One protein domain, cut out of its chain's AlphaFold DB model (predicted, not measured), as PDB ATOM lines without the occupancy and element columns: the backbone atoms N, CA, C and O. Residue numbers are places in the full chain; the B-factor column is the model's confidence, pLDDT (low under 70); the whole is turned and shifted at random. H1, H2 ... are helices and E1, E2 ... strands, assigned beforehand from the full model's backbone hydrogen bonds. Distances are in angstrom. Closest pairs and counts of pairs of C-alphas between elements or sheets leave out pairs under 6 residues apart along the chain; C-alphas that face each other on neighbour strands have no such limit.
ATOM      1  N   TYR A  35     195.340 261.365 220.461       88.62
ATOM      2  CA  TYR A  35     195.550 259.961 220.748       88.62
ATOM      3  C   TYR A  35     196.490 259.394 219.700       88.62
ATOM      4  O   TYR A  35     196.363 259.723 218.519       88.62
ATOM      5  N   GLU A  36     197.391 258.535 220.142       91.94
ATOM      6  CA  GLU A  36     198.344 257.831 219.295       91.94
ATOM      7  C   GLU A  36     197.990 256.345 219.280       91.94
ATOM      8  O   GLU A  36     197.546 255.794 220.293       91.94
ATOM      9  N   ALA A  37     198.127 255.718 218.113       93.06
ATOM     10  CA  ALA A  37     198.001 254.277 217.958       93.06
ATOM     11  C   ALA A  37     199.386 253.666 217.744       93.06
ATOM     12  O   ALA A  37     199.971 253.774 216.666       93.06
ATOM     13  N   THR A  38     199.884 252.977 218.764       93.81
ATOM     14  CA  THR A  38     201.191 252.319 218.730       93.81
ATOM     15  C   THR A  38     201.001 250.848 218.391       93.81
ATOM     16  O   THR A  38     200.246 250.149 219.069       93.81
ATOM     17  N   ALA A  39     201.660 250.364 217.336       93.94
ATOM     18  CA  ALA A  39     201.689 248.935 217.035       93.94
ATOM     19  C   ALA A  39     202.442 248.192 218.149       93.94
ATOM     20  O   ALA A  39     203.501 248.646 218.578       93.94
ATOM     21  N   VAL A  40     201.878 247.081 218.616       94.81
ATOM     22  CA  VAL A  40     202.427 246.274 219.713       94.81
ATOM     23  C   VAL A  40     202.322 244.793 219.383       94.81
ATOM     24  O   VAL A  40     201.325 244.354 218.798       94.81
ATOM     25  N   GLU A  41     203.314 244.010 219.792       93.94
ATOM     26  CA  GLU A  41     203.311 242.556 219.634       93.94
ATOM     27  C   GLU A  41     203.297 241.825 220.991       93.94
ATOM     28  O   GLU A  41     203.874 242.297 221.977       93.94
ATOM     29  N   PRO A  42     202.643 240.650 221.079       90.88
ATOM     30  CA  PRO A  42     202.769 239.789 222.249       90.88
ATOM     31  C   PRO A  42     204.240 239.433 222.514       90.88
ATOM     32  O   PRO A  42     204.943 238.953 221.627       90.88
ATOM     33  N   GLY A  43     204.699 239.643 223.749       84.25
ATOM     34  CA  GLY A  43     206.083 239.374 224.159       84.25
ATOM     35  C   GLY A  43     207.037 240.566 224.042       84.25
ATOM     36  O   GLY A  43     208.190 240.447 224.459       84.25
ATOM     37  N   GLU A  44     206.574 241.706 223.524       91.25
ATOM     38  CA  GLU A  44     207.260 242.991 223.684       91.25
ATOM     39  C   GLU A  44     206.995 243.605 225.072       91.25
ATOM     40  O   GLU A  44     206.337 243.006 225.927       91.25
ATOM     41  N   ASP A  45     207.538 244.803 225.303       89.56
ATOM     42  CA  ASP A  45     207.328 245.574 226.529       89.56
ATOM     43  C   ASP A  45     205.823 245.709 226.842       89.56
ATOM     44  O   ASP A  45     205.059 246.164 225.984       89.56
ATOM     45  N   PRO A  46     205.361 245.316 228.043       90.94
ATOM     46  CA  PRO A  46     203.953 245.394 228.395       90.94
ATOM     47  C   PRO A  46     203.451 246.816 228.695       90.94
ATOM     48  O   PRO A  46     202.234 247.021 228.735       90.94
ATOM     49  N   ALA A  47     204.343 247.796 228.890       88.75
ATOM     50  CA  ALA A  47     203.967 249.154 229.296       88.75
ATOM     51  C   ALA A  47     202.950 249.836 228.351       88.75
ATOM     52  O   ALA A  47     201.908 250.280 228.836       88.75
ATOM     53  N   PRO A  48     203.112 249.833 227.008       89.56
ATOM     54  CA  PRO A  48     202.143 250.472 226.110       89.56
ATOM     55  C   PRO A  48     200.732 249.869 226.196       89.56
ATOM     56  O   PRO A  48     199.729 250.556 225.984       89.56
ATOM     57  N   VAL A  49     200.626 248.574 226.509       92.19
ATOM     58  CA  VAL A  49     199.336 247.889 226.670       92.19
ATOM     59  C   VAL A  49     198.699 248.238 228.009       92.19
ATOM     60  O   VAL A  49     197.483 248.440 228.055       92.19
ATOM     61  N   ALA A  50     199.499 248.322 229.075       91.31
ATOM     62  CA  ALA A  50     199.042 248.753 230.391       91.31
ATOM     63  C   ALA A  50     198.542 250.210 230.373       91.31
ATOM     64  O   ALA A  50     197.458 250.482 230.886       91.31
ATOM     65  N   ASP A  51     199.241 251.107 229.672       88.50
ATOM     66  CA  ASP A  51     198.829 252.508 229.496       88.50
ATOM     67  C   ASP A  51     197.508 252.630 228.721       88.50
ATOM     68  O   ASP A  51     196.618 253.427 229.046       88.50
ATOM     69  N   ALA A  52     197.342 251.826 227.669       89.62
ATOM     70  CA  ALA A  52     196.151 251.888 226.831       89.62
ATOM     71  C   ALA A  52     194.933 251.201 227.477       89.62
ATOM     72  O   ALA A  52     193.797 251.678 227.345       89.62
ATOM     73  N   SER A  53     195.128 250.055 228.139       91.56
ATOM     74  CA  SER A  53     194.058 249.129 228.517       91.56
ATOM     75  C   SER A  53     193.688 249.199 229.992       91.56
ATOM     76  O   SER A  53     194.424 248.774 230.866       91.56
ATOM     77  N   ARG A  54     192.430 249.547 230.279       88.50
ATOM     78  CA  ARG A  54     191.889 249.551 231.656       88.50
ATOM     79  C   ARG A  54     191.841 248.183 232.344       88.50
ATOM     80  O   ARG A  54     191.504 248.126 233.519       88.50
ATOM     81  N   ASN A  55     192.072 247.097 231.611       93.00
ATOM     82  CA  ASN A  55     192.061 245.738 232.154       93.00
ATOM     83  C   ASN A  55     193.466 245.250 232.547       93.00
ATOM     84  O   ASN A  55     193.589 244.126 233.029       93.00
ATOM     85  N   VAL A  56     194.496 246.069 232.322       95.25
ATOM     86  CA  VAL A  56     195.891 245.786 232.653       95.25
ATOM     87  C   VAL A  56     196.418 246.972 233.457       95.25
ATOM     88  O   VAL A  56     196.329 248.101 232.997       95.25
ATOM     89  N   THR A  57     196.954 246.738 234.652       94.69
ATOM     90  CA  THR A  57     197.598 247.803 235.445       94.69
ATOM     91  C   THR A  57     199.119 247.670 235.379       94.69
ATOM     92  O   THR A  57     199.628 246.573 235.606       94.69
ATOM     93  N   ASP A  58     199.850 248.762 235.140       94.62
ATOM     94  CA  ASP A  58     201.313 248.787 235.291       94.62
ATOM     95  C   ASP A  58     201.693 248.871 236.780       94.62
ATOM     96  O   ASP A  58     201.556 249.908 237.437       94.62
ATOM     97  N   LEU A  59     202.173 247.762 237.347       94.38
ATOM     98  CA  LEU A  59     202.621 247.731 238.738       94.38
ATOM     99  C   LEU A  59     203.972 248.422 238.947       94.38
ATOM    100  O   LEU A  59     204.224 248.897 240.054       94.38
ATOM    101  N   ASN A  60     204.842 248.503 237.937       93.44
ATOM    102  CA  ASN A  60     206.101 249.237 238.063       93.44
ATOM    103  C   ASN A  60     205.827 250.727 238.270       93.44
ATOM    104  O   ASN A  60     206.416 251.339 239.167       93.44
ATOM    105  N   GLU A  61     204.895 251.281 237.495       90.88
ATOM    106  CA  GLU A  61     204.465 252.670 237.630       90.88
ATOM    107  C   GLU A  61     203.790 252.912 238.987       90.88
ATOM    108  O   GLU A  61     204.201 253.801 239.740       90.88
ATOM    109  N   ARG A  62     202.817 252.070 239.369       90.69
ATOM    110  CA  ARG A  62     202.123 252.190 240.667       90.69
ATOM    111  C   ARG A  62     203.073 252.149 241.857       90.69
ATOM    112  O   ARG A  62     202.868 252.857 242.843       90.69
ATOM    113  N   LEU A  63     204.117 251.330 241.772       93.50
ATOM    114  CA  LEU A  63     205.093 251.173 242.842       93.50
ATOM    115  C   LEU A  63     206.215 252.210 242.793       93.50
ATOM    116  O   LEU A  63     206.993 252.252 243.743       93.50
ATOM    117  N   ALA A  64     206.319 253.059 241.762       91.31
ATOM    118  CA  ALA A  64     207.452 253.967 241.564       91.31
ATOM    119  C   ALA A  64     207.749 254.854 242.788       91.31
ATOM    120  O   ALA A  64     208.915 255.062 243.129       91.31
ATOM    121  N   GLY A  65     206.707 255.315 243.491       87.31
ATOM    122  CA  GLY A  65     206.815 256.116 244.720       87.31
ATOM    123  C   GLY A  65     206.969 255.317 246.022       87.31
ATOM    124  O   GLY A  65     207.169 255.906 247.083       87.31
ATOM    125  N   THR A  66     206.866 253.989 245.977       90.50
ATOM    126  CA  THR A  66     206.996 253.105 247.141       90.50
ATOM    127  C   THR A  66     208.464 252.738 247.356       90.50
ATOM    128  O   THR A  66     209.102 252.242 246.429       90.50
ATOM    129  N   ASP A  67     209.010 252.924 248.564       90.38
ATOM    130  CA  ASP A  67     210.390 252.503 248.862       90.38
ATOM    131  C   ASP A  67     210.595 251.005 248.573       90.38
ATOM    132  O   ASP A  67     209.753 250.172 248.916       90.38
ATOM    133  N   ASP A  68     211.770 250.639 248.055       89.62
ATOM    134  CA  ASP A  68     212.110 249.257 247.682       89.62
ATOM    135  C   ASP A  68     211.920 248.228 248.798       89.62
ATOM    136  O   ASP A  68     211.553 247.083 248.529       89.62
ATOM    137  N   ARG A  69     212.142 248.631 250.056       89.88
ATOM    138  CA  ARG A  69     211.947 247.783 251.246       89.88
ATOM    139  C   ARG A  69     210.495 247.353 251.455       89.88
ATOM    140  O   ARG A  69     210.256 246.361 252.132       89.88
ATOM    141  N   TYR A  70     209.536 248.106 250.916       91.94
ATOM    142  CA  TYR A  70     208.109 247.816 251.042       91.94
ATOM    143  C   TYR A  70     207.555 247.062 249.832       91.94
ATOM    144  O   TYR A  70     206.424 246.604 249.898       91.94
ATOM    145  N   ARG A  71     208.333 246.885 248.752       94.19
ATOM    146  CA  ARG A  71     207.904 246.165 247.536       94.19
ATOM    147  C   ARG A  71     208.054 244.641 247.633       94.19
ATOM    148  O   ARG A  71     207.607 243.927 246.740       94.19
ATOM    149  N   GLU A  72     208.661 244.140 248.708       94.88
ATOM    150  CA  GLU A  72     208.946 242.711 248.903       94.88
ATOM    151  C   GLU A  72     207.723 241.785 248.754       94.88
ATOM    152  O   GLU A  72     207.864 240.741 248.116       94.88
ATOM    153  N   PRO A  73     206.515 242.144 249.238       95.38
ATOM    154  CA  PRO A  73     205.319 241.333 249.010       95.38
ATOM    155  C   PRO A  73     204.994 241.114 247.529       95.38
ATOM    156  O   PRO A  73     204.672 239.997 247.135       95.38
ATOM    157  N   VAL A  74     205.129 242.155 246.699       96.25
ATOM    158  CA  VAL A  74     204.865 242.070 245.253       96.25
ATOM    159  C   VAL A  74     205.950 241.249 244.561       96.25
ATOM    160  O   VAL A  74     205.627 240.369 243.773       96.25
ATOM    161  N   ARG A  75     207.228 241.455 244.914       95.75
ATOM    162  CA  ARG A  75     208.339 240.636 244.390       95.75
ATOM    163  C   ARG A  75     208.175 239.160 244.733       95.75
ATOM    164  O   ARG A  75     208.410 238.300 243.891       95.75
ATOM    165  N   THR A  76     207.752 238.875 245.964       95.50
ATOM    166  CA  THR A  76     207.474 237.508 246.410       95.50
ATOM    167  C   THR A  76     206.348 236.915 245.578       95.50
ATOM    168  O   THR A  76     206.547 235.871 244.969       95.50
ATOM    169  N   ALA A  77     205.214 237.613 245.459       96.44
ATOM    170  CA  ALA A  77     204.101 237.155 244.634       96.44
ATOM    171  C   ALA A  77     204.508 236.930 243.168       96.44
ATOM    172  O   ALA A  77     204.090 235.936 242.588       96.44
ATOM    173  N   ALA A  78     205.376 237.776 242.601       95.94
ATOM    174  CA  ALA A  78     205.884 237.623 241.234       95.94
ATOM    175  C   ALA A  78     206.694 236.336 241.067       95.94
ATOM    176  O   ALA A  78     206.543 235.615 240.087       95.94
ATOM    177  N   ALA A  79     207.563 236.055 242.040       95.19
ATOM    178  CA  ALA A  79     208.489 234.936 241.990       95.19
ATOM    179  C   ALA A  79     207.833 233.596 242.356       95.19
ATOM    180  O   ALA A  79     208.230 232.554 241.838       95.19
ATOM    181  N   THR A  80     206.867 233.599 243.279       95.31
ATOM    182  CA  THR A  80     206.260 232.372 243.827       95.31
ATOM    183  C   THR A  80     204.805 232.165 243.422       95.31
ATOM    184  O   THR A  80     204.228 231.132 243.756       95.31
ATOM    185  N   GLY A  81     204.200 233.121 242.718       94.94
ATOM    186  CA  GLY A  81     202.796 233.106 242.309       94.94
ATOM    187  C   GLY A  81     201.824 233.671 243.348       94.94
ATOM    188  O   GLY A  81     200.671 233.952 243.024       94.94
ATOM    189  N   SER A  82     202.252 233.839 244.602       96.25
ATOM    190  CA  SER A  82     201.422 234.407 245.664       96.25
ATOM    191  C   SER A  82     202.225 234.908 246.864       96.25
ATOM    192  O   SER A  82     203.360 234.493 247.101       96.25
ATOM    193  N   PHE A  83     201.607 235.791 247.644       95.88
ATOM    194  CA  PHE A  83     202.078 236.259 248.943       95.88
ATOM    195  C   PHE A  83     200.894 236.335 249.912       95.88
ATOM    196  O   PHE A  83     199.844 236.862 249.559       95.88
ATOM    197  N   GLU A  84     201.067 235.877 251.152       94.75
ATOM    198  CA  GLU A  84     200.088 236.067 252.228       94.75
ATOM    199  C   GLU A  84     200.785 236.685 253.444       94.75
ATOM    200  O   GLU A  84     201.741 236.125 253.984       94.75
ATOM    201  N   GLY A  85     200.314 237.852 253.887       92.69
ATOM    202  CA  GLY A  85     200.924 238.552 255.013       92.69
ATOM    203  C   GLY A  85     200.445 239.987 255.181       92.69
ATOM    204  O   GLY A  85     199.516 240.441 254.521       92.69
ATOM    205  N   SER A  86     201.085 240.721 256.089       91.25
ATOM    206  CA  SER A  86     200.779 242.138 256.294       91.25
ATOM    207  C   SER A  86     201.504 242.998 255.265       91.25
ATOM    208  O   SER A  86     202.726 242.924 255.141       91.25
ATOM    209  N   LEU A  87     200.766 243.881 254.598       91.94
ATOM    210  CA  LEU A  87     201.322 244.957 253.785       91.94
ATOM    211  C   LEU A  87     201.714 246.137 254.682       91.94
ATOM    212  O   LEU A  87     201.133 246.338 255.753       91.94
ATOM    213  N   SER A  88     202.697 246.929 254.260       91.38
ATOM    214  CA  SER A  88     202.903 248.246 254.866       91.38
ATOM    215  C   SER A  88     201.765 249.191 254.448       91.38
ATOM    216  O   SER A  88     201.166 248.981 253.388       91.38
ATOM    217  N   PRO A  89     201.451 250.239 255.230       88.75
ATOM    218  CA  PRO A  89     200.464 251.243 254.826       88.75
ATOM    219  C   PRO A  89     200.773 251.885 253.467       88.75
ATOM    220  O   PRO A  89     199.861 252.145 252.684       88.75
ATOM    221  N   GLU A  90     202.055 252.106 253.172       87.81
ATOM    222  CA  GLU A  90     202.523 252.674 251.908       87.81
ATOM    223  C   GLU A  90     202.232 251.733 250.737       87.81
ATOM    224  O   GLU A  90     201.681 252.170 249.730       87.81
ATOM    225  N   LEU A  91     202.543 250.437 250.879       91.62
ATOM    226  CA  LEU A  91     202.240 249.460 249.837       91.62
ATOM    227  C   LEU A  91     200.725 249.290 249.683       91.62
ATOM    228  O   LEU A  91     200.224 249.306 248.566       91.62
ATOM    229  N   HIS A  92     199.986 249.184 250.790       89.12
ATOM    230  CA  HIS A  92     198.530 249.056 250.754       89.12
ATOM    231  C   HIS A  92     197.865 250.249 250.051       89.12
ATOM    232  O   HIS A  92     196.917 250.057 249.300       89.12
ATOM    233  N   THR A  93     198.393 251.461 250.233       88.38
ATOM    234  CA  THR A  93     197.918 252.653 249.515       88.38
ATOM    235  C   THR A  93     198.230 252.583 248.018       88.38
ATOM    236  O   THR A  93     197.420 253.035 247.218       88.38
ATOM    237  N   ALA A  94     199.380 252.024 247.630       90.56
ATOM    238  CA  ALA A  94     199.807 251.965 246.231       90.56
ATOM    239  C   ALA A  94     199.036 250.930 245.389       90.56
ATOM    240  O   ALA A  94     198.772 251.186 244.214       90.56
ATOM    241  N   ILE A  95     198.698 249.771 245.974       92.75
ATOM    242  CA  ILE A  95     198.084 248.644 245.240       92.75
ATOM    243  C   ILE A  95     196.659 248.296 245.687       92.75
ATOM    244  O   ILE A  95     196.015 247.459 245.064       92.75
ATOM    245  N   GLY A  96     196.161 248.888 246.776       87.94
ATOM    246  CA  GLY A  96     194.884 248.514 247.393       87.94
ATOM    247  C   GLY A  96     193.648 248.762 246.528       87.94
ATOM    248  O   GLY A  96     192.600 248.181 246.794       87.94
ATOM    249  N   ASP A  97     193.767 249.608 245.508       87.88
ATOM    250  CA  ASP A  97     192.712 249.956 244.555       87.88
ATOM    251  C   ASP A  97     192.895 249.295 243.175       87.88
ATOM    252  O   ASP A  97     192.152 249.604 242.241       87.88
ATOM    253  N   VAL A  98     193.877 248.399 243.027       91.12
ATOM    254  CA  VAL A  98     194.127 247.675 241.776       91.12
ATOM    255  C   VAL A  98     193.085 246.570 241.619       91.12
ATOM    256  O   VAL A  98     193.246 245.460 242.124       91.12
ATOM    257  N   ASP A  99     192.012 246.907 240.905       88.69
ATOM    258  CA  ASP A  99     190.881 246.031 240.576       88.69
ATOM    259  C   ASP A  99     190.877 245.694 239.074       88.69
ATOM    260  O   ASP A  99     189.939 245.995 238.332       88.69
ATOM    261  N   THR A 100     191.994 245.139 238.593       92.31
ATOM    262  CA  THR A 100     192.148 244.673 237.209       92.31
ATOM    263  C   THR A 100     192.450 243.178 237.167       92.31
ATOM    264  O   THR A 100     193.148 242.677 238.046       92.31
ATOM    265  N   PRO A 101     191.961 242.449 236.144       94.88
ATOM    266  CA  PRO A 101     192.224 241.016 236.015       94.88
ATOM    267  C   PRO A 101     193.695 240.710 235.707       94.88
ATOM    268  O   PRO A 101     194.176 239.632 236.052       94.88
ATOM    269  N   TYR A 102     194.403 241.650 235.072       96.81
ATOM    270  CA  TYR A 102     195.805 241.502 234.705       96.81
ATOM    271  C   TYR A 102     196.649 242.667 235.222       96.81
ATOM    272  O   TYR A 102     196.162 243.793 235.385       96.81
ATOM    273  N   VAL A 103     197.933 242.397 235.430       96.75
ATOM    274  CA  VAL A 103     198.964 243.391 235.736       96.75
ATOM    275  C   VAL A 103     200.200 243.169 234.871       96.75
ATOM    276  O   VAL A 103     200.534 242.031 234.539       96.75
ATOM    277  N   ALA A 104     200.874 244.261 234.526       96.38
ATOM    278  CA  ALA A 104     202.207 244.265 233.944       96.38
ATOM    279  C   ALA A 104     203.228 244.545 235.055       96.38
ATOM    280  O   ALA A 104     203.090 245.523 235.793       96.38
ATOM    281  N   TYR A 105     204.233 243.685 235.209       95.56
ATOM    282  CA  TYR A 105     205.274 243.847 236.225       95.56
ATOM    283  C   TYR A 105     206.597 243.271 235.730       95.56
ATOM    284  O   TYR A 105     206.617 242.176 235.180       95.56
ATOM    285  N   ASP A 106     207.691 244.016 235.906       92.62
ATOM    286  CA  ASP A 106     209.054 243.604 235.516       92.62
ATOM    287  C   ASP A 106     209.170 242.975 234.102       92.62
ATOM    288  O   ASP A 106     209.869 241.988 233.888       92.62
ATOM    289  N   GLY A 107     208.438 243.529 233.126       91.50
ATOM    290  CA  GLY A 107     208.437 243.069 231.730       91.50
ATOM    291  C   GLY A 107     207.528 241.872 231.420       91.50
ATOM    292  O   GLY A 107     207.446 241.473 230.263       91.50
ATOM    293  N   GLY A 108     206.828 241.311 232.411       93.75
ATOM    294  CA  GLY A 108     205.886 240.201 232.244       93.75
ATOM    295  C   GLY A 108     204.431 240.580 232.526       93.75
ATOM    296  O   GLY A 108     204.141 241.618 233.127       93.75
ATOM    297  N   TYR A 109     203.510 239.699 232.124       96.19
ATOM    298  CA  TYR A 109     202.092 239.785 232.471       96.19
ATOM    299  C   TYR A 109     201.710 238.755 233.527       96.19
ATOM    300  O   TYR A 109     202.165 237.610 233.503       96.19
ATOM    301  N   TYR A 110     200.799 239.146 234.412       97.00
ATOM    302  CA  TYR A 110     200.282 238.276 235.454       97.00
ATOM    303  C   TYR A 110     198.768 238.413 235.578       97.00
ATOM    304  O   TYR A 110     198.236 239.523 235.544       97.00
ATOM    305  N   GLU A 111     198.075 237.294 235.771       96.94
ATOM    306  CA  GLU A 111     196.744 237.284 236.373       96.94
ATOM    307  C   GLU A 111     196.871 237.755 237.821       96.94
ATOM    308  O   GLU A 111     197.709 237.250 238.576       96.94
ATOM    309  N   TRP A 112     196.050 238.733 238.189       95.81
ATOM    310  CA  TRP A 112     196.164 239.443 239.453       95.81
ATOM    311  C   TRP A 112     194.919 239.276 240.311       95.81
ATOM    312  O   TRP A 112     193.789 239.437 239.847       95.81
ATOM    313  N   SER A 113     195.133 239.020 241.601       95.19
ATOM    314  CA  SER A 113     194.103 239.203 242.614       95.19
ATOM    315  C   SER A 113     194.713 239.766 243.900       95.19
ATOM    316  O   SER A 113     195.793 239.367 244.339       95.19
ATOM    317  N   LEU A 114     194.010 240.717 244.515       93.25
ATOM    318  CA  LEU A 114     194.337 241.243 245.835       93.25
ATOM    319  C   LEU A 114     193.118 241.075 246.734       93.25
ATOM    320  O   LEU A 114     192.041 241.594 246.448       93.25
ATOM    321  N   SER A 115     193.289 240.377 247.851       89.88
ATOM    322  CA  SER A 115     192.245 240.243 248.863       89.88
ATOM    323  C   SER A 115     192.753 240.695 250.222       89.88
ATOM    324  O   SER A 115     193.855 240.345 250.639       89.88
ATOM    325  N   THR A 116     191.948 241.477 250.936       84.75
ATOM    326  CA  THR A 116     192.249 241.943 252.292       84.75
ATOM    327  C   THR A 116     191.301 241.293 253.292       84.75
ATOM    328  O   THR A 116     190.100 241.146 253.047       84.75
ATOM    329  N   ARG A 117     191.825 240.858 254.444       75.81
ATOM    330  CA  ARG A 117     190.978 240.325 255.524       75.81
ATOM    331  C   ARG A 117     190.541 241.458 256.454       75.81
ATOM    332  O   ARG A 117     191.263 241.826 257.383       75.81
ATOM    333  N   GLY A 118     189.322 241.956 256.236       64.88
ATOM    334  CA  GLY A 118     188.683 242.985 257.069       64.88
ATOM    335  C   GLY A 118     189.410 244.334 257.025       64.88
ATOM    336  O   GLY A 118     190.095 244.633 256.054       64.88
ATOM    337  N   ASP A 119     189.311 245.124 258.098       59.62
ATOM    338  CA  ASP A 119     189.949 246.453 258.220       59.62
ATOM    339  C   ASP A 119     191.464 246.384 258.533       59.62
ATOM    340  O   ASP A 119     192.032 247.302 259.126       59.62
ATOM    341  N   THR A 120     192.131 245.269 258.215       65.12
ATOM    342  CA  THR A 120     193.549 245.057 258.544       65.12
ATOM    343  C   THR A 120     194.435 245.137 257.308       65.12
ATOM    344  O   THR A 120     194.001 244.855 256.197       65.12
ATOM    345  N   THR A 121     195.716 245.452 257.505       76.25
ATOM    346  CA  THR A 121     196.742 245.424 256.449       76.25
ATOM    347  C   THR A 121     197.127 244.007 256.012       76.25
ATOM    348  O   THR A 121     198.017 243.852 255.182       76.25
ATOM    349  N   ASN A 122     196.496 242.962 256.559       87.50
ATOM    350  CA  ASN A 122     196.725 241.591 256.117       87.50
ATOM    351  C   ASN A 122     196.048 241.359 254.768       87.50
ATOM    352  O   ASN A 122     194.819 241.422 254.659       87.50
ATOM    353  N   ALA A 123     196.861 241.041 253.769       91.44
ATOM    354  CA  ALA A 123     196.429 240.787 252.413       91.44
ATOM    355  C   ALA A 123     196.979 239.459 251.887       91.44
ATOM    356  O   ALA A 123     198.051 239.001 252.295       91.44
ATOM    357  N   ALA A 124     196.239 238.868 250.959       93.75
ATOM    358  CA  ALA A 124     196.746 237.860 250.051       93.75
ATOM    359  C   ALA A 124     196.826 238.470 248.649       93.75
ATOM    360  O   ALA A 124     195.843 239.032 248.160       93.75
ATOM    361  N   ILE A 125     198.011 238.382 248.051       96.00
ATOM    362  CA  ILE A 125     198.293 238.745 246.666       96.00
ATOM    363  C   ILE A 125     198.440 237.439 245.896       96.00
ATOM    364  O   ILE A 125     199.253 236.596 246.279       96.00
ATOM    365  N   GLU A 126     197.705 237.281 244.806       96.88
ATOM    366  CA  GLU A 126     197.950 236.240 243.812       96.88
ATOM    367  C   GLU A 126     198.440 236.915 242.536       96.88
ATOM    368  O   GLU A 126     197.832 237.873 242.057       96.88
ATOM    369  N   MET A 127     199.571 236.443 242.016       96.62
ATOM    370  CA  MET A 127     200.196 237.015 240.831       96.62
ATOM    371  C   MET A 127     200.753 235.890 239.968       96.62
ATOM    372  O   MET A 127     201.908 235.489 240.085       96.62
ATOM    373  N   ARG A 128     199.886 235.319 239.133       96.38
ATOM    374  CA  ARG A 128     200.217 234.153 238.315       96.38
ATOM    375  C   ARG A 128     200.693 234.598 236.941       96.38
ATOM    376  O   ARG A 128     199.921 235.179 236.184       96.38
ATOM    377  N   GLU A 129     201.937 234.274 236.607       95.50
ATOM    378  CA  GLU A 129     202.504 234.585 235.293       95.50
ATOM    379  C   GLU A 129     201.612 234.026 234.180       95.50
ATOM    380  O   GLU A 129     201.129 232.888 234.252       95.50
ATOM    381  N   THR A 130     201.339 234.867 233.188       95.00
ATOM    382  CA  THR A 130     200.385 234.597 232.117       95.00
ATOM    383  C   THR A 130     201.009 234.918 230.774       95.00
ATOM    384  O   THR A 130     201.729 235.902 230.619       95.00
ATOM    385  N   ASP A 131     200.710 234.068 229.798       94.06
ATOM    386  CA  ASP A 131     201.206 234.230 228.444       94.06
ATOM    387  C   ASP A 131     200.677 235.537 227.807       94.06
ATOM    388  O   ASP A 131     199.468 235.803 227.879       94.06
ATOM    389  N   PRO A 132     201.545 236.353 227.176       94.00
ATOM    390  CA  PRO A 132     201.138 237.612 226.563       94.00
ATOM    391  C   PRO A 132     200.019 237.471 225.525       94.00
ATOM    392  O   PRO A 132     199.143 238.336 225.473       94.00
ATOM    393  N   GLU A 133     199.984 236.391 224.731       94.31
ATOM    394  CA  GLU A 133     198.927 236.187 223.728       94.31
ATOM    395  C   GLU A 133     197.563 236.025 224.403       94.31
ATOM    396  O   GLU A 133     196.567 236.590 223.950       94.31
ATOM    397  N   THR A 134     197.528 235.330 225.544       94.00
ATOM    398  CA  THR A 134     196.303 235.156 226.340       94.00
ATOM    399  C   THR A 134     195.770 236.498 226.840       94.00
ATOM    400  O   THR A 134     194.564 236.746 226.777       94.00
ATOM    401  N   VAL A 135     196.655 237.388 227.301       94.75
ATOM    402  CA  VAL A 135     196.260 238.732 227.749       94.75
ATOM    403  C   VAL A 135     195.760 239.564 226.577       94.75
ATOM    404  O   VAL A 135     194.686 240.161 226.670       94.75
ATOM    405  N   PHE A 136     196.492 239.576 225.462       95.25
ATOM    406  CA  PHE A 136     196.118 240.326 224.265       95.25
ATOM    407  C   PHE A 136     194.747 239.893 223.750       95.25
ATOM    408  O   PHE A 136     193.894 240.745 223.512       95.25
ATOM    409  N   ASP A 137     194.485 238.591 223.650       92.81
ATOM    410  CA  ASP A 137     193.189 238.076 223.203       92.81
ATOM    411  C   ASP A 137     192.051 238.364 224.192       92.81
ATOM    412  O   ASP A 137     190.908 238.564 223.774       92.81
ATOM    413  N   ALA A 138     192.345 238.444 225.493       93.56
ATOM    414  CA  ALA A 138     191.356 238.790 226.509       93.56
ATOM    415  C   ALA A 138     190.989 240.286 226.514       93.56
ATOM    416  O   ALA A 138     189.846 240.642 226.823       93.56
ATOM    417  N   VAL A 139     191.941 241.176 226.209       94.00
ATOM    418  CA  VAL A 139     191.751 242.633 226.349       94.00
ATOM    419  C   VAL A 139     191.539 243.366 225.024       94.00
ATOM    420  O   VAL A 139     190.927 244.442 225.026       94.00
ATOM    421  N   ALA A 140     192.007 242.807 223.905       94.44
ATOM    422  CA  ALA A 140     191.893 243.423 222.592       94.44
ATOM    423  C   ALA A 140     190.449 243.452 222.089       94.44
ATOM    424  O   ALA A 140     189.646 242.545 222.309       94.44
ATOM    425  N   ARG A 141     190.125 244.508 221.345       94.38
ATOM    426  CA  ARG A 141     188.816 244.688 220.706       94.38
ATOM    427  C   ARG A 141     188.958 244.783 219.195       94.38
ATOM    428  O   ARG A 141     189.947 245.339 218.723       94.38
ATOM    429  N   PRO A 142     187.971 244.335 218.409       94.06
ATOM    430  CA  PRO A 142     188.006 244.533 216.966       94.06
ATOM    431  C   PRO A 142     188.013 246.029 216.611       94.06
ATOM    432  O   PRO A 142     187.107 246.766 217.010       94.06
ATOM    433  N   ALA A 143     188.985 246.484 215.814       92.06
ATOM    434  CA  ALA A 143     189.046 247.878 215.352       92.06
ATOM    435  C   ALA A 143     187.817 248.270 214.506       92.06
ATOM    436  O   ALA A 143     187.371 249.416 214.532       92.06
ATOM    437  N   ALA A 144     187.205 247.302 213.814       90.12
ATOM    438  CA  ALA A 144     185.987 247.500 213.027       90.12
ATOM    439  C   ALA A 144     184.779 247.971 213.865       90.12
ATOM    440  O   ALA A 144     183.913 248.678 213.351       90.12
ATOM    441  N   GLU A 145     184.732 247.610 215.151       90.44
ATOM    442  CA  GLU A 145     183.680 248.023 216.093       90.44
ATOM    443  C   GLU A 145     184.041 249.311 216.850       90.44
ATOM    444  O   GLU A 145     183.234 249.846 217.616       90.44
ATOM    445  N   ALA A 146     185.256 249.823 216.648       89.06
ATOM    446  CA  ALA A 146     185.742 250.997 217.342       89.06
ATOM    447  C   ALA A 146     185.146 252.298 216.778       89.06
ATOM    448  O   ALA A 146     184.653 252.386 215.642       89.06
ATOM    449  N   SER A 147     185.201 253.355 217.594       88.62
ATOM    450  CA  SER A 147     184.735 254.675 217.173       88.62
ATOM    451  C   SER A 147     185.528 255.167 215.951       88.62
ATOM    452  O   SER A 147     186.669 254.747 215.746       88.62
ATOM    453  N   PRO A 148     184.960 256.066 215.122       88.88
ATOM    454  CA  PRO A 148     185.672 256.605 213.965       88.88
ATOM    455  C   PRO A 148     187.047 257.181 214.323       88.88
ATOM    456  O   PRO A 148     187.994 256.958 213.587       88.88
ATOM    457  N   GLY A 149     187.172 257.839 215.483       87.50
ATOM    458  CA  GLY A 149     188.445 258.395 215.946       87.50
ATOM    459  C   GLY A 149     189.510 257.340 216.260       87.50
ATOM    460  O   GLY A 149     190.670 257.571 215.959       87.50
ATOM    461  N   VAL A 150     189.131 256.174 216.799       89.81
ATOM    462  CA  VAL A 150     190.079 255.060 216.999       89.81
ATOM    463  C   VAL A 150     190.565 254.528 215.654       89.81
ATOM    464  O   VAL A 150     191.757 254.319 215.481       89.81
ATOM    465  N   ARG A 151     189.654 254.335 214.694       91.81
ATOM    466  CA  ARG A 151     190.020 253.851 213.355       91.81
ATOM    467  C   ARG A 151     190.948 254.829 212.641       91.81
ATOM    468  O   ARG A 151     191.980 254.410 212.148       91.81
ATOM    469  N   THR A 152     190.650 256.129 212.699       91.56
ATOM    470  CA  THR A 152     191.561 257.171 212.210       91.56
ATOM    471  C   THR A 152     192.918 257.115 212.906       91.56
ATOM    472  O   THR A 152     193.927 257.190 212.222       91.56
ATOM    473  N   ALA A 153     192.967 256.935 214.232       92.12
ATOM    474  CA  ALA A 153     194.242 256.829 214.940       92.12
ATOM    475  C   ALA A 153     195.061 255.629 214.454       92.12
ATOM    476  O   ALA A 153     196.256 255.767 214.248       92.12
ATOM    477  N   ILE A 154     194.424 254.477 214.232       92.69
ATOM    478  CA  ILE A 154     195.107 253.276 213.734       92.69
ATOM    479  C   ILE A 154     195.567 253.457 212.278       92.69
ATOM    480  O   ILE A 154     196.694 253.101 211.949       92.69
ATOM    481  N   ASP A 155     194.730 254.040 211.418       91.75
ATOM    482  CA  ASP A 155     195.024 254.197 209.988       91.75
ATOM    483  C   ASP A 155     196.052 255.319 209.708       91.75
ATOM    484  O   ASP A 155     196.864 255.204 208.789       91.75
ATOM    485  N   GLU A 156     196.024 256.413 210.480       90.44
ATOM    486  CA  GLU A 156     196.849 257.618 210.278       90.44
ATOM    487  C   GLU A 156     197.968 257.779 211.328       90.44
ATOM    488  O   GLU A 156     198.784 258.699 211.236       90.44
ATOM    489  N   GLY A 157     198.024 256.901 212.333       87.25
ATOM    490  CA  GLY A 157     198.969 256.921 213.458       87.25
ATOM    491  C   GLY A 157     198.518 257.787 214.639       87.25
ATOM    492  O   GLY A 157     198.813 257.473 215.790       87.25
ATOM    493  N   THR A 158     197.752 258.851 214.386       90.25
ATOM    494  CA  THR A 158     197.193 259.712 215.439       90.25
ATOM    495  C   THR A 158     195.788 260.179 215.092       90.25
ATOM    496  O   THR A 158     195.414 260.279 213.925       90.25
ATOM    497  N   ALA A 159     194.991 260.492 216.109       88.00
ATOM    498  CA  ALA A 159     193.723 261.174 215.912       88.00
ATOM    499  C   ALA A 159     193.433 262.146 217.044       88.00
ATOM    500  O   ALA A 159     193.640 261.866 218.225       88.00
ATOM    501  N   THR A 160     192.863 263.283 216.671       83.31
ATOM    502  CA  THR A 160     192.525 264.343 217.610       83.31
ATOM    503  C   THR A 160     191.014 264.405 217.793       83.31
ATOM    504  O   THR A 160     190.278 264.816 216.894       83.31
ATOM    505  N   ASN A 161     190.512 263.963 218.949       70.25
ATOM    506  CA  ASN A 161     189.077 263.989 219.233       70.25
ATOM    507  C   ASN A 161     188.789 263.879 220.738       70.25
ATOM    508  O   ASN A 161     189.497 263.196 221.466       70.25
ATOM    509  N   ALA A 162     187.706 264.499 221.210       59.09
ATOM    510  CA  ALA A 162     187.361 264.549 222.636       59.09
ATOM    511  C   ALA A 162     186.816 263.218 223.206       59.09
ATOM    512  O   ALA A 162     186.563 263.115 224.405       59.09
ATOM    513  N   THR A 163     186.588 262.210 222.359       65.75
ATOM    514  CA  THR A 163     185.868 260.973 222.713       65.75
ATOM    515  C   THR A 163     186.481 259.724 222.068       65.75
ATOM    516  O   THR A 163     185.779 258.864 221.527       65.75
ATOM    517  N   ILE A 164     187.806 259.592 222.129       80.06
ATOM    518  CA  ILE A 164     188.484 258.331 221.802       80.06
ATOM    519  C   ILE A 164     188.566 257.483 223.071       80.06
ATOM    520  O   ILE A 164     188.950 257.951 224.142       80.06
ATOM    521  N   ARG A 165     188.142 256.221 222.962       84.38
ATOM    522  CA  ARG A 165     188.270 255.253 224.050       84.38
ATOM    523  C   ARG A 165     189.635 254.593 223.922       84.38
ATOM    524  O   ARG A 165     189.836 253.838 222.973       84.38
ATOM    525  N   SER A 166     190.523 254.857 224.876       89.31
ATOM    526  CA  SER A 166     191.792 254.141 224.968       89.31
ATOM    527  C   SER A 166     191.565 252.638 225.139       89.31
ATOM    528  O   SER A 166     190.531 252.200 225.673       89.31
ATOM    529  N   GLY A 167     192.499 251.849 224.624       93.12
ATOM    530  CA  GLY A 167     192.455 250.398 224.716       93.12
ATOM    531  C   GLY A 167     193.362 249.718 223.706       93.12
ATOM    532  O   GLY A 167     193.951 250.362 222.841       93.12
ATOM    533  N   LEU A 168     193.416 248.393 223.807       95.69
ATOM    534  CA  LEU A 168     194.056 247.541 222.816       95.69
ATOM    535  C   LEU A 168     193.049 247.193 221.713       95.69
ATOM    536  O   LEU A 168     191.937 246.731 221.993       95.69
ATOM    537  N   TYR A 169     193.437 247.397 220.459       95.06
ATOM    538  CA  TYR A 169     192.608 247.118 219.290       95.06
ATOM    539  C   TYR A 169     193.314 246.172 218.331       95.06
ATOM    540  O   TYR A 169     194.528 246.214 218.190       95.06
ATOM    541  N   ARG A 170     192.541 245.324 217.652       94.94
ATOM    542  CA  ARG A 170     193.043 244.371 216.663       94.94
ATOM    543  C   ARG A 170     192.527 244.723 215.272       94.94
ATOM    544  O   ARG A 170     191.313 244.852 215.082       94.94
ATOM    545  N   GLN A 171     193.441 244.825 214.311       93.75
ATOM    546  CA  GLN A 171     193.153 245.079 212.897       93.75
ATOM    547  C   GLN A 171     194.085 244.240 212.025       93.75
ATOM    548  O   GLN A 171     195.296 244.260 212.210       93.75
ATOM    549  N   ASP A 172     193.505 243.460 211.109       89.81
ATOM    550  CA  ASP A 172     194.235 242.652 210.119       89.81
ATOM    551  C   ASP A 172     195.337 241.743 210.698       89.81
ATOM    552  O   ASP A 172     196.339 241.449 210.054       89.81
ATOM    553  N   GLY A 173     195.134 241.260 211.929       86.50
ATOM    554  CA  GLY A 173     196.080 240.384 212.625       86.50
ATOM    555  C   GLY A 173     197.146 241.107 213.452       86.50
ATOM    556  O   GLY A 173     197.818 240.434 214.224       86.50
ATOM    557  N   ALA A 174     197.244 242.434 213.362       93.31
ATOM    558  CA  ALA A 174     198.101 243.264 214.205       93.31
ATOM    559  C   ALA A 174     197.327 243.859 215.393       93.31
ATOM    560  O   ALA A 174     196.099 244.024 215.330       93.31
ATOM    561  N   TYR A 175     198.051 244.192 216.464       95.06
ATOM    562  CA  TYR A 175     197.510 244.850 217.650       95.06
ATOM    563  C   TYR A 175     198.022 246.289 217.749       95.06
ATOM    564  O   TYR A 175     199.180 246.578 217.457       95.06
ATOM    565  N   TYR A 176     197.136 247.185 218.170       95.19
ATOM    566  CA  TYR A 176     197.394 248.610 218.317       95.19
ATOM    567  C   TYR A 176     196.952 249.062 219.706       95.19
ATOM    568  O   TYR A 176     195.768 248.974 220.051       95.19
ATOM    569  N   ALA A 177     197.900 249.540 220.502       95.06
ATOM    570  CA  ALA A 177     197.639 250.212 221.762       95.06
ATOM    571  C   ALA A 177     197.272 251.667 221.462       95.06
ATOM    572  O   ALA A 177     198.100 252.445 220.996       95.06
ATOM    573  N   VAL A 178     196.007 252.027 221.686       93.06
ATOM    574  CA  VAL A 178     195.526 253.399 221.498       93.06
ATOM    575  C   VAL A 178     195.456 254.076 222.856       93.06
ATOM    576  O   VAL A 178     194.600 253.737 223.679       93.06
ATOM    577  N   ALA A 179     196.337 255.045 223.075       90.75
ATOM    578  CA  ALA A 179     196.461 255.793 224.321       90.75
ATOM    579  C   ALA A 179     196.505 257.302 224.045       90.75
ATOM    580  O   ALA A 179     196.505 257.748 222.897       90.75
ATOM    581  N   VAL A 180     196.461 258.103 225.108       86.69
ATOM    582  CA  VAL A 180     196.642 259.550 224.975       86.69
ATOM    583  C   VAL A 180     198.120 259.826 224.712       86.69
ATOM    584  O   VAL A 180     198.959 259.327 225.450       86.69
ATOM    585  N   GLU A 181     198.433 260.655 223.716       85.62
ATOM    586  CA  GLU A 181     199.825 260.996 223.366       85.62
ATOM    587  C   GLU A 181     200.556 261.682 224.538       85.62
ATOM    588  O   GLU A 181     201.752 261.506 224.754       85.62
TER     589      GLU A 181
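AT A GLANCE: This is residues 35 to 181 of the 344 residues of an uncharacterized protein of Halorubrum sp. Atlit-26R (UniProt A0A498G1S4). Two lobes sit end to end, each built on one sheet, with the helices H1 and H5 between them. In the larger lobe a strongly twisted sheet of five strands has H3 packed on one face, with H2 and H4 near its rim; in the other, a sheet of four strands curls round H6 like part of a barrel. The printed part has 147 residues, with six named helices and nine named strands in the order E1 H1 E2 H2 H3 E3 H4 E4 E5 E6 H5 H6 E7 E8 E9, of the mixed class. The larger sheet runs E2 E4 E5 E6 E3 and is mixed; the other runs E7 E1 E9 E8, all antiparallel. The whole is compact, with a radius of gyration of the C-alphas of 16.7 A, yet elongated, spanning 48 by 29 by 25 A.

IN THESE COORDINATES: Begin with the larger sheet and find C-alpha 108 at (205.886, 240.201, 232.244), where E5, residues 108 to 116, sets out on its 24.3 A; it bends by 54 degrees at residue 111. E6, residues 122 to 130, covers 25.3 A. The other strands of this sheet are E2, residues 56 to 58, E4, residues 102 to 105, and E3, residues 82 to 86, 13.2 A long. Its neighbours along the chain are H1, residues 47 to 52, H2, residues 59 to 63, H3, residues 72 to 80 and 11.8 A long, H4, residues 89 to 95, and H5, residues 132 to 139. For the second sheet, look at C-alpha 35 at (195.550, 259.961, 220.748), where E1, residues 35 to 40, begins its 15.4 A. H6, residues 148 to 156, measures 11.8 A, and E7, residues 158 to 160, follows it. E8 is residues 167 to 171, and E9, residues 174 to 180, runs 19.6 A to C-alpha 180 at (196.642, 259.550, 224.975).

HOW THE PARTS SIT: In the larger sheet, E4, E5 and E6 form a meander, each strand the antiparallel neighbour of the one before; look for N 103 and O 110 at 2.9 A, and N 111 and O 128 at 2.8 A. E6 is antiparallel to E3, with N 83 and O 125 at 2.8 A, while E2 is parallel to E4, with N 104 and O 57 at 2.8 A. This sheet is in three layers, helices on both faces: H1 and H5 on one face, H3 on the other. Ala 77 of H3 and Phe 83 of E3 have their C-alphas 4.8 A apart, the closest of the two elements. H2 and H4 only graze the sheet and touch each other, the closest C-alphas being those of Arg 62 and Ala 94, 6.0 A. H1 is over E2 at a height of 7.7 A and also on the second sheet, over E9 at 7.8 A; its closest C-alphas to E9 are those of Ala 52 and Ala 179, 4.7 A. H5 is on both sheets too, with the C-alphas of Val 139 and Leu 168 of E8 6.5 A apart, their closest. The second sheet also has three layers, H1 and H5 on one face and H6 on the other; the closest C-alphas of E1 and H6 are those of Ala 37 and Ile 154, 5.2 A apart, and the closest of H6 and E7 are those of Ala 153 and Ala 159, 4.5 A apart. Check N 38 and O 177 at 2.9 A for E1 and E9, N 35 and O 159 at 2.9 A for E7 and E1, and N 169 and O 176 at 2.8 A for the hairpin E8 and E9. In H1 to H6 every O i to N i+4 pair is within hydrogen-bond range.

THE WHOLE: The C-alphas farthest apart, those of Thr 120 and Glu 156, are 50.0 A apart, while those of Tyr 35 and Glu 181, the first and last printed, are 5.1 A apart. The printed part has no cut, and no link is long. Residues 141 to 142 pair in parallel with residues 169 to 170 of E8. The mean pLDDT of the printed part is 90.8; look for values under 70 at residues 118 to 120 and 162 to 163.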